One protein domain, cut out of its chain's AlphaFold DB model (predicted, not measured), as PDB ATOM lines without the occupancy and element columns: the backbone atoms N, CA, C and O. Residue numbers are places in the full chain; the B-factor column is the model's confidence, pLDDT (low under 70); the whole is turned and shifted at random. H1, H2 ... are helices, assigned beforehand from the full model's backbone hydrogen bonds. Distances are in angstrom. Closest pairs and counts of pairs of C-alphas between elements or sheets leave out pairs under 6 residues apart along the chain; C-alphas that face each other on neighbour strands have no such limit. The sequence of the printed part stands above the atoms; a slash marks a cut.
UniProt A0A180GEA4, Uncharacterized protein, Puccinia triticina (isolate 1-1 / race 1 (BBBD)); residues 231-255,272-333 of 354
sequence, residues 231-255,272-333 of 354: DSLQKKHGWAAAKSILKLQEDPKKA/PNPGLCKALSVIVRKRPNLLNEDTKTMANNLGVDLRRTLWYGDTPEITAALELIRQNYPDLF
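Overview. This is residues 231 to 255 and 272 to 333 of the 354 residues of an uncharacterized protein of Puccinia triticina (isolate 1-1 / race 1 (BBBD)) (UniProt A0A180GEA4). Helix H3 makes the core, crossed on opposite sides by the long H1 and by H5, while H4 packs across the middle of H1. The short H2 lies beyond the end of H1. The printed part, 87 residues with five named helices, H1 to H5, and no named strand, is all helix, compact with a radius of gyration of the C-alphas of 11.8 A, and spans 39 by 25 by 22 A.

Along the chain. H1, residues 231 to 250, begins at C-alpha 231 (310.216, 350.419, 402.114) and is 28.4 A long. H2 is residues 252 to 255, H3 274 to 286 at 18.2 A, H4 293 to 301, and H5 316 to 328 at 18.5 A, ending at C-alpha 328 (301.005, 365.071, 381.231).

Arrangement. H1 touches H3 at a steep tilt of 59 degrees, closest C-alphas Gly 238 and Ser 281, 4.7 A. With residues 237 to 245 alone, H1 touches H4, closest C-alphas Ala 241 and Ala 299, 5.0 A. H3 touches H5 at a steep 62 degrees, closest C-alphas Ala 279 and Ala 321, 4.4 A. H1 and H5 are apart. Every O i to N i+4 pair is within hydrogen-bond range in H1, H3, H4 and H5; H2 is too short for one.

Size, cuts and confidence. Residues 256 to 271 are not printed, a 17.1 A gap between C-alphas 255 and 272. The link from H4 to H5 is long. pLDDT is under 70 at residues 248, 250 to 255, 272, 301 and 308 to 313.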
ATOM      1  N   ASP A 231     310.838 349.160 402.529       86.69
ATOM      2  CA  ASP A 231     310.216 350.419 402.114       86.69
ATOM      3  C   ASP A 231     311.208 351.386 401.457       86.69
ATOM      4  O   ASP A 231     310.881 352.061 400.474       86.69
ATOM      5  N   SER A 232     312.428 351.467 401.992       88.69
ATOM      6  CA  SER A 232     313.513 352.264 401.414       88.69
ATOM      7  C   SER A 232     313.902 351.750 400.028       88.69
ATOM      8  O   SER A 232     314.086 352.532 399.089       88.69
ATOM      9  N   LEU A 233     313.969 350.430 399.869       87.69
ATOM     10  CA  LEU A 233     314.304 349.791 398.608       87.69
ATOM     11  C   LEU A 233     313.186 349.972 397.573       87.69
ATOM     12  O   LEU A 233     313.455 350.406 396.455       87.69
ATOM     13  N   GLN A 234     311.926 349.802 397.978       89.56
ATOM     14  CA  GLN A 234     310.759 350.096 397.145       89.56
ATOM     15  C   GLN A 234     310.742 351.556 396.684       89.56
ATOM     16  O   GLN A 234     310.483 351.818 395.514       89.56
ATOM     17  N   LYS A 235     311.073 352.528 397.551       89.25
ATOM     18  CA  LYS A 235     311.225 353.945 397.158       89.25
ATOM     19  C   LYS A 235     312.272 354.122 396.051       89.25
ATOM     20  O   LYS A 235     312.008 354.834 395.083       89.25
ATOM     21  N   LYS A 236     313.432 353.464 396.170       86.06
ATOM     22  CA  LYS A 236     314.507 353.518 395.162       86.06
ATOM     23  C   LYS A 236     314.079 352.892 393.833       86.06
ATOM     24  O   LYS A 236     314.235 353.533 392.794       86.06
ATOM     25  N   HIS A 237     313.495 351.694 393.864       84.31
ATOM     26  CA  HIS A 237     313.005 351.016 392.662       84.31
ATOM     27  C   HIS A 237     311.861 351.783 391.999       84.31
ATOM     28  O   HIS A 237     311.890 351.987 390.789       84.31
ATOM     29  N   GLY A 238     310.912 352.314 392.776       83.19
ATOM     30  CA  GLY A 238     309.819 353.137 392.253       83.19
ATOM     31  C   GLY A 238     310.312 354.404 391.556       83.19
ATOM     32  O   GLY A 238     309.783 354.784 390.515       83.19
ATOM     33  N   TRP A 239     311.362 355.040 392.082       86.81
ATOM     34  CA  TRP A 239     311.998 356.188 391.434       86.81
ATOM     35  C   TRP A 239     312.721 355.806 390.134       86.81
ATOM     36  O   TRP A 239     312.598 356.507 389.128       86.81
ATOM     37  N   ALA A 240     313.451 354.687 390.126       79.81
ATOM     38  CA  ALA A 240     314.114 354.170 388.927       79.81
ATOM     39  C   ALA A 240     313.106 353.773 387.833       79.81
ATOM     40  O   ALA A 240     313.312 354.091 386.658       79.81
ATOM     41  N   ALA A 241     311.991 353.150 388.226       78.31
ATOM     42  CA  ALA A 241     310.872 352.832 387.350       78.31
ATOM     43  C   ALA A 241     310.256 354.094 386.753       78.31
ATOM     44  O   ALA A 241     310.189 354.211 385.533       78.31
ATOM     45  N   ALA A 242     309.909 355.077 387.585       82.88
ATOM     46  CA  ALA A 242     309.326 356.332 387.124       82.88
ATOM     47  C   ALA A 242     310.220 357.058 386.108       82.88
ATOM     48  O   ALA A 242     309.742 357.502 385.067       82.88
ATOM     49  N   LYS A 243     311.531 357.133 386.368       82.38
ATOM     50  CA  LYS A 243     312.498 357.698 385.416       82.38
ATOM     51  C   LYS A 243     312.509 356.957 384.082       82.38
ATOM     52  O   LYS A 243     312.560 357.597 383.037       82.38
ATOM     53  N   SER A 244     312.495 355.629 384.122       75.62
ATOM     54  CA  SER A 244     312.565 354.795 382.918       75.62
ATOM     55  C   SER A 244     311.288 354.900 382.084       75.62
ATOM     56  O   SER A 244     311.375 355.061 380.871       75.62
ATOM     57  N   ILE A 245     310.124 354.888 382.739       78.25
ATOM     58  CA  ILE A 245     308.814 355.047 382.098       78.25
ATOM     59  C   ILE A 245     308.717 356.417 381.421       78.25
ATOM     60  O   ILE A 245     308.430 356.483 380.230       78.25
ATOM     61  N   LEU A 246     309.018 357.507 382.138       81.69
ATOM     62  CA  LEU A 246     308.939 358.863 381.577       81.69
ATOM     63  C   LEU A 246     309.905 359.059 380.411       81.69
ATOM     64  O   LEU A 246     309.524 359.601 379.381       81.69
ATOM     65  N   LYS A 247     311.128 358.530 380.522       76.88
ATOM     66  CA  LYS A 247     312.100 358.587 379.428       76.88
ATOM     67  C   LYS A 247     311.603 357.884 378.159       76.88
ATOM     68  O   LYS A 247     311.899 358.339 377.062       76.88
ATOM     69  N   LEU A 248     310.864 356.780 378.289       69.38
ATOM     70  CA  LEU A 248     310.286 356.093 377.128       69.38
ATOM     71  C   LEU A 248     309.159 356.889 376.471       69.38
ATOM     72  O   LEU A 248     309.017 356.807 375.255       69.38
ATOM     73  N   GLN A 249     308.403 357.662 377.253       71.06
ATOM     74  CA  GLN A 249     307.384 358.575 376.731       71.06
ATOM     75  C   GLN A 249     308.013 359.796 376.034       71.06
ATOM     76  O   GLN A 249     307.483 360.288 375.044       71.06
ATOM     77  N   GLU A 250     309.181 360.249 376.501       68.12
ATOM     78  CA  GLU A 250     309.944 361.363 375.912       68.12
ATOM     79  C   GLU A 250     310.721 360.989 374.627       68.12
ATOM     80  O   GLU A 250     311.183 361.889 373.927       68.12
ATOM     81  N   ASP A 251     310.872 359.699 374.288       56.28
ATOM     82  CA  ASP A 251     311.582 359.209 373.090       56.28
ATOM     83  C   ASP A 251     310.594 358.889 371.926       56.28
ATOM     84  O   ASP A 251     310.247 357.724 371.685       56.28
ATOM     85  N   PRO A 252     310.176 359.875 371.098       48.03
ATOM     86  CA  PRO A 252     309.162 359.697 370.046       48.03
ATOM     87  C   PRO A 252     309.572 358.727 368.927       48.03
ATOM     88  O   PRO A 252     308.741 358.296 368.128       48.03
ATOM     89  N   LYS A 253     310.851 358.328 368.852       45.66
ATOM     90  CA  LYS A 253     311.308 357.318 367.883       45.66
ATOM     91  C   LYS A 253     310.759 355.916 368.177       45.66
ATOM     92  O   LYS A 253     310.639 355.133 367.238       45.66
ATOM     93  N   LYS A 254     310.389 355.597 369.428       44.03
ATOM     94  CA  LYS A 254     309.775 354.301 369.782       44.03
ATOM     95  C   LYS A 254     308.243 354.298 369.705       44.03
ATOM     96  O   LYS A 254     307.686 353.253 369.387       44.03
ATOM     97  N   ALA A 255     307.586 355.447 369.878       40.25
ATOM     98  CA  ALA A 255     306.135 355.596 369.693       40.25
ATOM     99  C   ALA A 255     305.686 355.452 368.221       40.25
ATOM    100  O   ALA A 255     304.544 355.106 367.935       40.25
ATOM    101  N   PRO A 272     314.110 363.682 382.961       61.88
ATOM    102  CA  PRO A 272     312.681 363.659 383.234       61.88
ATOM    103  C   PRO A 272     312.381 364.551 384.442       61.88
ATOM    104  O   PRO A 272     313.119 364.529 385.435       61.88
ATOM    105  N   ASN A 273     311.344 365.385 384.320       76.44
ATOM    106  CA  ASN A 273     311.004 366.404 385.313       76.44
ATOM    107  C   ASN A 273     310.946 365.765 386.720       76.44
ATOM    108  O   ASN A 273     310.137 364.854 386.931       76.44
ATOM    109  N   PRO A 274     311.760 366.220 387.697       83.00
ATOM    110  CA  PRO A 274     311.817 365.615 389.028       83.00
ATOM    111  C   PRO A 274     310.459 365.539 389.736       83.00
ATOM    112  O   PRO A 274     310.212 364.583 390.473       83.00
ATOM    113  N   GLY A 275     309.568 366.508 389.491       85.31
ATOM    114  CA  GLY A 275     308.199 366.506 390.009       85.31
ATOM    115  C   GLY A 275     307.349 365.380 389.417       85.31
ATOM    116  O   GLY A 275     306.690 364.656 390.165       85.31
ATOM    117  N   LEU A 276     307.444 365.155 388.102       87.06
ATOM    118  CA  LEU A 276     306.765 364.051 387.410       87.06
ATOM    119  C   LEU A 276     307.348 362.695 387.828       87.06
ATOM    120  O   LEU A 276     306.596 361.769 388.120       87.06
ATOM    121  N   CYS A 277     308.674 362.578 387.963       87.50
ATOM    122  CA  CYS A 277     309.297 361.365 388.502       87.50
ATOM    123  C   CYS A 277     308.797 361.053 389.914       87.50
ATOM    124  O   CYS A 277     308.489 359.900 390.219       87.50
ATOM    125  N   LYS A 278     308.697 362.072 390.778       89.75
ATOM    126  CA  LYS A 278     308.193 361.906 392.144       89.75
ATOM    127  C   LYS A 278     306.750 361.418 392.131       89.75
ATOM    128  O   LYS A 278     306.479 360.382 392.736       89.75
ATOM    129  N   ALA A 279     305.870 362.102 391.406       89.19
ATOM    130  CA  ALA A 279     304.459 361.747 391.300       89.19
ATOM    131  C   ALA A 279     304.260 360.330 390.740       89.19
ATOM    132  O   ALA A 279     303.619 359.498 391.382       89.19
ATOM    133  N   LEU A 280     304.902 359.997 389.617       89.50
ATOM    134  CA  LEU A 280     304.797 358.662 389.034       89.50
ATOM    135  C   LEU A 280     305.372 357.583 389.964       89.50
ATOM    136  O   LEU A 280     304.783 356.513 390.090       89.50
ATOM    137  N   SER A 281     306.461 357.863 390.690       90.44
ATOM    138  CA  SER A 281     307.010 356.911 391.668       90.44
ATOM    139  C   SER A 281     306.047 356.627 392.822       90.44
ATOM    140  O   SER A 281     306.095 355.544 393.408       90.44
ATOM    141  N   VAL A 282     305.197 357.591 393.196       90.12
ATOM    142  CA  VAL A 282     304.150 357.403 394.207       90.12
ATOM    143  C   VAL A 282     303.050 356.515 393.634       90.12
ATOM    144  O   VAL A 282     302.720 355.510 394.258       90.12
ATOM    145  N   ILE A 283     302.559 356.810 392.428       89.81
ATOM    146  CA  ILE A 283     301.502 356.022 391.772       89.81
ATOM    147  C   ILE A 283     301.950 354.572 391.571       89.81
ATOM    148  O   ILE A 283     301.278 353.661 392.039       89.81
ATOM    149  N   VAL A 284     303.124 354.352 390.976       89.12
ATOM    150  CA  VAL A 284     303.682 353.014 390.709       89.12
ATOM    151  C   VAL A 284     303.800 352.166 391.983       89.12
ATOM    152  O   VAL A 284     303.600 350.959 391.937       89.12
ATOM    153  N   ARG A 285     304.083 352.780 393.139       89.50
ATOM    154  CA  ARG A 285     304.213 352.060 394.417       89.50
ATOM    155  C   ARG A 285     302.914 351.923 395.200       89.50
ATOM    156  O   ARG A 285     302.850 351.066 396.067       89.50
ATOM    157  N   LYS A 286     301.948 352.828 395.020       87.75
ATOM    158  CA  LYS A 286     300.766 352.933 395.900       87.75
ATOM    159  C   LYS A 286     299.447 352.623 395.196       87.75
ATOM    160  O   LYS A 286     298.534 352.104 395.837       87.75
ATOM    161  N   ARG A 287     299.363 352.924 393.901       87.00
ATOM    162  CA  ARG A 287     298.217 352.710 393.005       87.00
ATOM    163  C   ARG A 287     298.638 352.071 391.667       87.00
ATOM    164  O   ARG A 287     298.259 352.570 390.608       87.00
ATOM    165  N   PRO A 288     299.420 350.971 391.671       87.94
ATOM    166  CA  PRO A 288     299.851 350.329 390.430       87.94
ATOM    167  C   PRO A 288     298.686 349.798 389.590       87.94
ATOM    168  O   PRO A 288     298.814 349.691 388.379       87.94
ATOM    169  N   ASN A 289     297.542 349.499 390.207       86.62
ATOM    170  CA  ASN A 289     296.335 349.010 389.546       86.62
ATOM    171  C   ASN A 289     295.761 349.978 388.500       86.62
ATOM    172  O   ASN A 289     295.168 349.507 387.536       86.62
ATOM    173  N   LEU A 290     295.966 351.289 388.669       86.81
ATOM    174  CA  LEU A 290     295.492 352.313 387.732       86.81
ATOM    175  C   LEU A 290     296.366 352.424 386.476       86.81
ATOM    176  O   LEU A 290     295.967 353.057 385.502       86.81
ATOM    177  N   LEU A 291     297.572 351.856 386.514       86.50
ATOM    178  CA  LEU A 291     298.521 351.905 385.409       86.50
ATOM    179  C   LEU A 291     298.199 350.828 384.375       86.50
ATOM    180  O   LEU A 291     297.707 349.752 384.716       86.50
ATOM    181  N   ASN A 292     298.517 351.094 383.112       87.44
ATOM    182  CA  ASN A 292     298.418 350.092 382.058       87.44
ATOM    183  C   ASN A 292     299.412 348.927 382.285       87.44
ATOM    184  O   ASN A 292     300.352 349.019 383.085       87.44
ATOM    185  N   GLU A 293     299.202 347.815 381.579       82.94
ATOM    186  CA  GLU A 293     300.000 346.597 381.773       82.94
ATOM    187  C   GLU A 293     301.474 346.758 381.384       82.94
ATOM    188  O   GLU A 293     302.348 346.208 382.057       82.94
ATOM    189  N   ASP A 294     301.789 347.572 380.375       77.81
ATOM    190  CA  ASP A 294     303.177 347.840 379.975       77.81
ATOM    191  C   ASP A 294     303.956 348.562 381.084       77.81
ATOM    192  O   ASP A 294     305.091 348.208 381.423       77.81
ATOM    193  N   THR A 295     303.315 349.549 381.709       81.62
ATOM    194  CA  THR A 295     303.888 350.338 382.802       81.62
ATOM    195  C   THR A 295     304.063 349.483 384.054       81.62
ATOM    196  O   THR A 295     305.116 349.545 384.698       81.62
ATOM    197  N   LYS A 296     303.073 348.639 384.378       81.81
ATOM    198  CA  LYS A 296     303.181 347.643 385.453       81.81
ATOM    199  C   LYS A 296     304.343 346.687 385.188       81.81
ATOM    200  O   LYS A 296     305.207 346.516 386.045       81.81
ATOM    201  N   THR A 297     304.422 346.119 383.990       78.06
ATOM    202  CA  THR A 297     305.468 345.159 383.613       78.06
ATOM    203  C   THR A 297     306.858 345.779 383.759       78.06
ATOM    204  O   THR A 297     307.742 345.190 384.385       78.06
ATOM    205  N   MET A 298     307.045 347.011 383.282       76.19
ATOM    206  CA  MET A 298     308.304 347.736 383.443       76.19
ATOM    207  C   MET A 298     308.654 348.005 384.910       76.19
ATOM    208  O   MET A 298     309.790 347.769 385.324       76.19
ATOM    209  N   ALA A 299     307.696 348.488 385.702       76.62
ATOM    210  CA  ALA A 299     307.916 348.753 387.118       76.62
ATOM    211  C   ALA A 299     308.284 347.477 387.890       76.62
ATOM    212  O   ALA A 299     309.240 347.485 388.666       76.62
ATOM    213  N   ASN A 300     307.586 346.372 387.618       77.31
ATOM    214  CA  ASN A 300     307.871 345.069 388.208       77.31
ATOM    215  C   ASN A 300     309.285 344.586 387.845       77.31
ATOM    216  O   ASN A 300     310.055 344.207 388.727       77.31
ATOM    217  N   ASN A 301     309.677 344.668 386.569       69.94
ATOM    218  CA  ASN A 301     311.017 344.286 386.097       69.94
ATOM    219  C   ASN A 301     312.138 345.121 386.732       69.94
ATOM    220  O   ASN A 301     313.250 344.635 386.933       69.94
ATOM    221  N   LEU A 302     311.834 346.365 387.098       74.25
ATOM    222  CA  LEU A 302     312.742 347.252 387.824       74.25
ATOM    223  C   LEU A 302     312.689 347.064 389.345       74.25
ATOM    224  O   LEU A 302     313.350 347.809 390.070       74.25
ATOM    225  N   GLY A 303     311.966 346.050 389.821       72.62
ATOM    226  CA  GLY A 303     311.937 345.611 391.209       72.62
ATOM    227  C   GLY A 303     310.844 346.234 392.057       72.62
ATOM    228  O   GLY A 303     310.855 346.021 393.261       72.62
ATOM    229  N   VAL A 304     309.903 346.987 391.489       83.06
ATOM    230  CA  VAL A 304     308.773 347.491 392.277       83.06
ATOM    231  C   VAL A 304     307.822 346.344 392.602       83.06
ATOM    232  O   VAL A 304     307.340 345.661 391.704       83.06
ATOM    233  N   ASP A 305     307.506 346.167 393.883       86.75
ATOM    234  CA  ASP A 305     306.465 345.233 394.305       86.75
ATOM    235  C   ASP A 305     305.082 345.864 394.131       86.75
ATOM    236  O   ASP A 305     304.646 346.707 394.917       86.75
ATOM    237  N   LEU A 306     304.387 345.441 393.078       83.31
ATOM    238  CA  LEU A 306     303.075 345.970 392.709       83.31
ATOM    239  C   LEU A 306     301.925 345.397 393.548       83.31
ATOM    240  O   LEU A 306     300.794 345.860 393.416       83.31
ATOM    241  N   ARG A 307     302.182 344.411 394.419       80.38
ATOM    242  CA  ARG A 307     301.150 343.837 395.303       80.38
ATOM    243  C   ARG A 307     300.791 344.778 396.446       80.38
ATOM    244  O   ARG A 307     299.676 344.725 396.959       80.38
ATOM    245  N   ARG A 308     301.725 345.649 396.851       68.31
ATOM    246  CA  ARG A 308     301.506 346.653 397.898       68.31
ATOM    247  C   ARG A 308     300.677 347.827 397.374       68.31
ATOM    248  O   ARG A 308     301.129 348.966 397.314       68.31
ATOM    249  N   THR A 309     299.414 347.582 397.057       62.56
ATOM    250  CA  THR A 309     298.417 348.652 397.004       62.56
ATOM    251  C   THR A 309     298.127 349.103 398.433       62.56
ATOM    252  O   THR A 309     297.794 348.281 399.287       62.56
ATOM    253  N   LEU A 310     298.256 350.401 398.730       57.72
ATOM    254  CA  LEU A 310     297.766 350.914 400.012       57.72
ATOM    255  C   LEU A 310     296.246 350.722 400.040       57.72
ATOM    256  O   LEU A 310     295.536 351.343 399.260       57.72
ATOM    257  N   TRP A 311     295.744 349.871 400.928       48.62
ATOM    258  CA  TRP A 311     294.302 349.693 401.142       48.62
ATOM    259  C   TRP A 311     293.647 350.916 401.799       48.62
ATOM    260  O   TRP A 311     292.433 351.075 401.757       48.62
ATOM    261  N   TYR A 312     294.457 351.812 402.365       47.75
ATOM    262  CA  TYR A 312     294.014 353.119 402.830       47.75
ATOM    263  C   TYR A 312     293.805 354.035 401.613       47.75
ATOM    264  O   TYR A 312     294.620 354.033 400.687       47.75
ATOM    265  N   GLY A 313     292.668 354.735 401.580       60.06
ATOM    266  CA  GLY A 313     292.165 355.516 400.442       60.06
ATOM    267  C   GLY A 313     293.137 356.554 399.870       60.06
ATOM    268  O   GLY A 313     294.263 356.722 400.338       60.06
ATOM    269  N   ASP A 314     292.720 357.224 398.798       73.06
ATOM    270  CA  ASP A 314     293.558 358.215 398.122       73.06
ATOM    271  C   ASP A 314     293.936 359.342 399.086       73.06
ATOM    272  O   ASP A 314     293.095 360.108 399.553       73.06
ATOM    273  N   THR A 315     295.223 359.410 399.428       83.56
ATOM    274  CA  THR A 315     295.762 360.531 400.193       83.56
ATOM    275  C   THR A 315     295.846 361.758 399.286       83.56
ATOM    276  O   THR A 315     296.006 361.601 398.074       83.56
ATOM    277  N   PRO A 316     295.845 362.986 399.836       85.25
ATOM    278  CA  PRO A 316     296.040 364.195 399.033       85.25
ATOM    279  C   PRO A 316     297.306 364.145 398.164       85.25
ATOM    280  O   PRO A 316     297.313 364.638 397.041       85.25
ATOM    281  N   GLU A 317     298.366 363.488 398.651       85.12
ATOM    282  CA  GLU A 317     299.596 363.252 397.885       85.12
ATOM    283  C   GLU A 317     299.363 362.337 396.671       85.12
ATOM    284  O   GLU A 317     299.879 362.614 395.590       85.12
ATOM    285  N   ILE A 318     298.583 361.259 396.830       86.94
ATOM    286  CA  ILE A 318     298.243 360.344 395.732       86.94
ATOM    287  C   ILE A 318     297.338 361.050 394.721       86.94
ATOM    288  O   ILE A 318     297.603 360.952 393.526       86.94
ATOM    289  N   THR A 319     296.327 361.793 395.174       87.00
ATOM    290  CA  THR A 319     295.418 362.542 394.294       87.00
ATOM    291  C   THR A 319     296.175 363.577 393.468       87.00
ATOM    292  O   THR A 319     296.077 363.568 392.243       87.00
ATOM    293  N   ALA A 320     297.025 364.389 394.106       87.12
ATOM    294  CA  ALA A 320     297.852 365.372 393.408       87.12
ATOM    295  C   ALA A 320     298.829 364.711 392.420       87.12
ATOM    296  O   ALA A 320     299.047 365.214 391.319       87.12
ATOM    297  N   ALA A 321     299.407 363.559 392.783       88.06
ATOM    298  CA  ALA A 321     300.260 362.800 391.877       88.06
ATOM    299  C   ALA A 321     299.477 362.272 390.663       88.06
ATOM    300  O   ALA A 321     299.964 362.377 389.537       88.06
ATOM    301  N   LEU A 322     298.277 361.725 390.879       88.00
ATOM    302  CA  LEU A 322     297.408 361.215 389.819       88.00
ATOM    303  C   LEU A 322     296.983 362.321 388.860       88.00
ATOM    304  O   LEU A 322     297.100 362.131 387.653       88.00
ATOM    305  N   GLU A 323     296.538 363.469 389.371       87.56
ATOM    306  CA  GLU A 323     296.184 364.631 388.549       87.56
ATOM    307  C   GLU A 323     297.370 365.084 387.699       87.56
ATOM    308  O   GLU A 323     297.247 365.215 386.481       87.56
ATOM    309  N   LEU A 324     298.544 365.230 388.319       87.06
ATOM    310  CA  LEU A 324     299.743 365.684 387.630       87.06
ATOM    311  C   LEU A 324     300.167 364.725 386.504       87.06
ATOM    312  O   LEU A 324     300.493 365.173 385.404       87.06
ATOM    313  N   ILE A 325     300.162 363.408 386.744       87.25
ATOM    314  CA  ILE A 325     300.548 362.435 385.712       87.25
ATOM    315  C   ILE A 325     299.454 362.274 384.658       87.25
ATOM    316  O   ILE A 325     299.795 362.185 383.486       87.25
ATOM    317  N   ARG A 326     298.163 362.311 385.008       85.62
ATOM    318  CA  ARG A 326     297.072 362.254 384.017       85.62
ATOM    319  C   ARG A 326     297.083 363.445 383.064       85.62
ATOM    320  O   ARG A 326     296.811 363.263 381.886       85.62
ATOM    321  N   GLN A 327     297.424 364.637 383.553       82.69
ATOM    322  CA  GLN A 327     297.533 365.835 382.715       82.69
ATOM    323  C   GLN A 327     298.685 365.753 381.704       82.69
ATOM    324  O   GLN A 327     298.564 366.286 380.606       82.69
ATOM    325  N   ASN A 328     299.798 365.106 382.065       82.06
ATOM    326  CA  ASN A 328     301.005 365.071 381.231       82.06
ATOM    327  C   ASN A 328     301.140 363.779 380.403       82.06
ATOM    328  O   ASN A 328     301.691 363.816 379.309       82.06
ATOM    329  N   TYR A 329     300.655 362.648 380.922       84.12
ATOM    330  CA  TYR A 329     300.811 361.304 380.358       84.12
ATOM    331  C   TYR A 329     299.559 360.436 380.616       84.12
ATOM    332  O   TYR A 329     299.627 359.452 381.364       84.12
ATOM    333  N   PRO A 330     298.399 360.781 380.026       81.38
ATOM    334  CA  PRO A 330     297.149 360.042 380.234       81.38
ATOM    335  C   PRO A 330     297.232 358.578 379.771       81.38
ATOM    336  O   PRO A 330     296.634 357.707 380.399       81.38
ATOM    337  N   ASP A 331     298.038 358.289 378.748       82.12
ATOM    338  CA  ASP A 331     298.183 356.952 378.150       82.12
ATOM    339  C   ASP A 331     298.823 355.918 379.092       82.12
ATOM    340  O   ASP A 331     298.757 354.715 378.845       82.12
ATOM    341  N   LEU A 332     299.433 356.363 380.199       84.12
ATOM    342  CA  LEU A 332     299.992 355.475 381.224       84.12
ATOM    343  C   LEU A 332     298.915 354.772 382.065       84.12
ATOM    344  O   LEU A 332     299.250 353.862 382.827       84.12
ATOM    345  N   PHE A 333     297.647 355.175 381.953       85.12
ATOM    346  CA  PHE A 333     296.540 354.651 382.752       85.12
ATOM    347  C   PHE A 333     295.617 353.734 381.943       85.12
ATOM    348  O   PHE A 333     295.441 353.912 380.741       85.12
TER     349      PHE A 333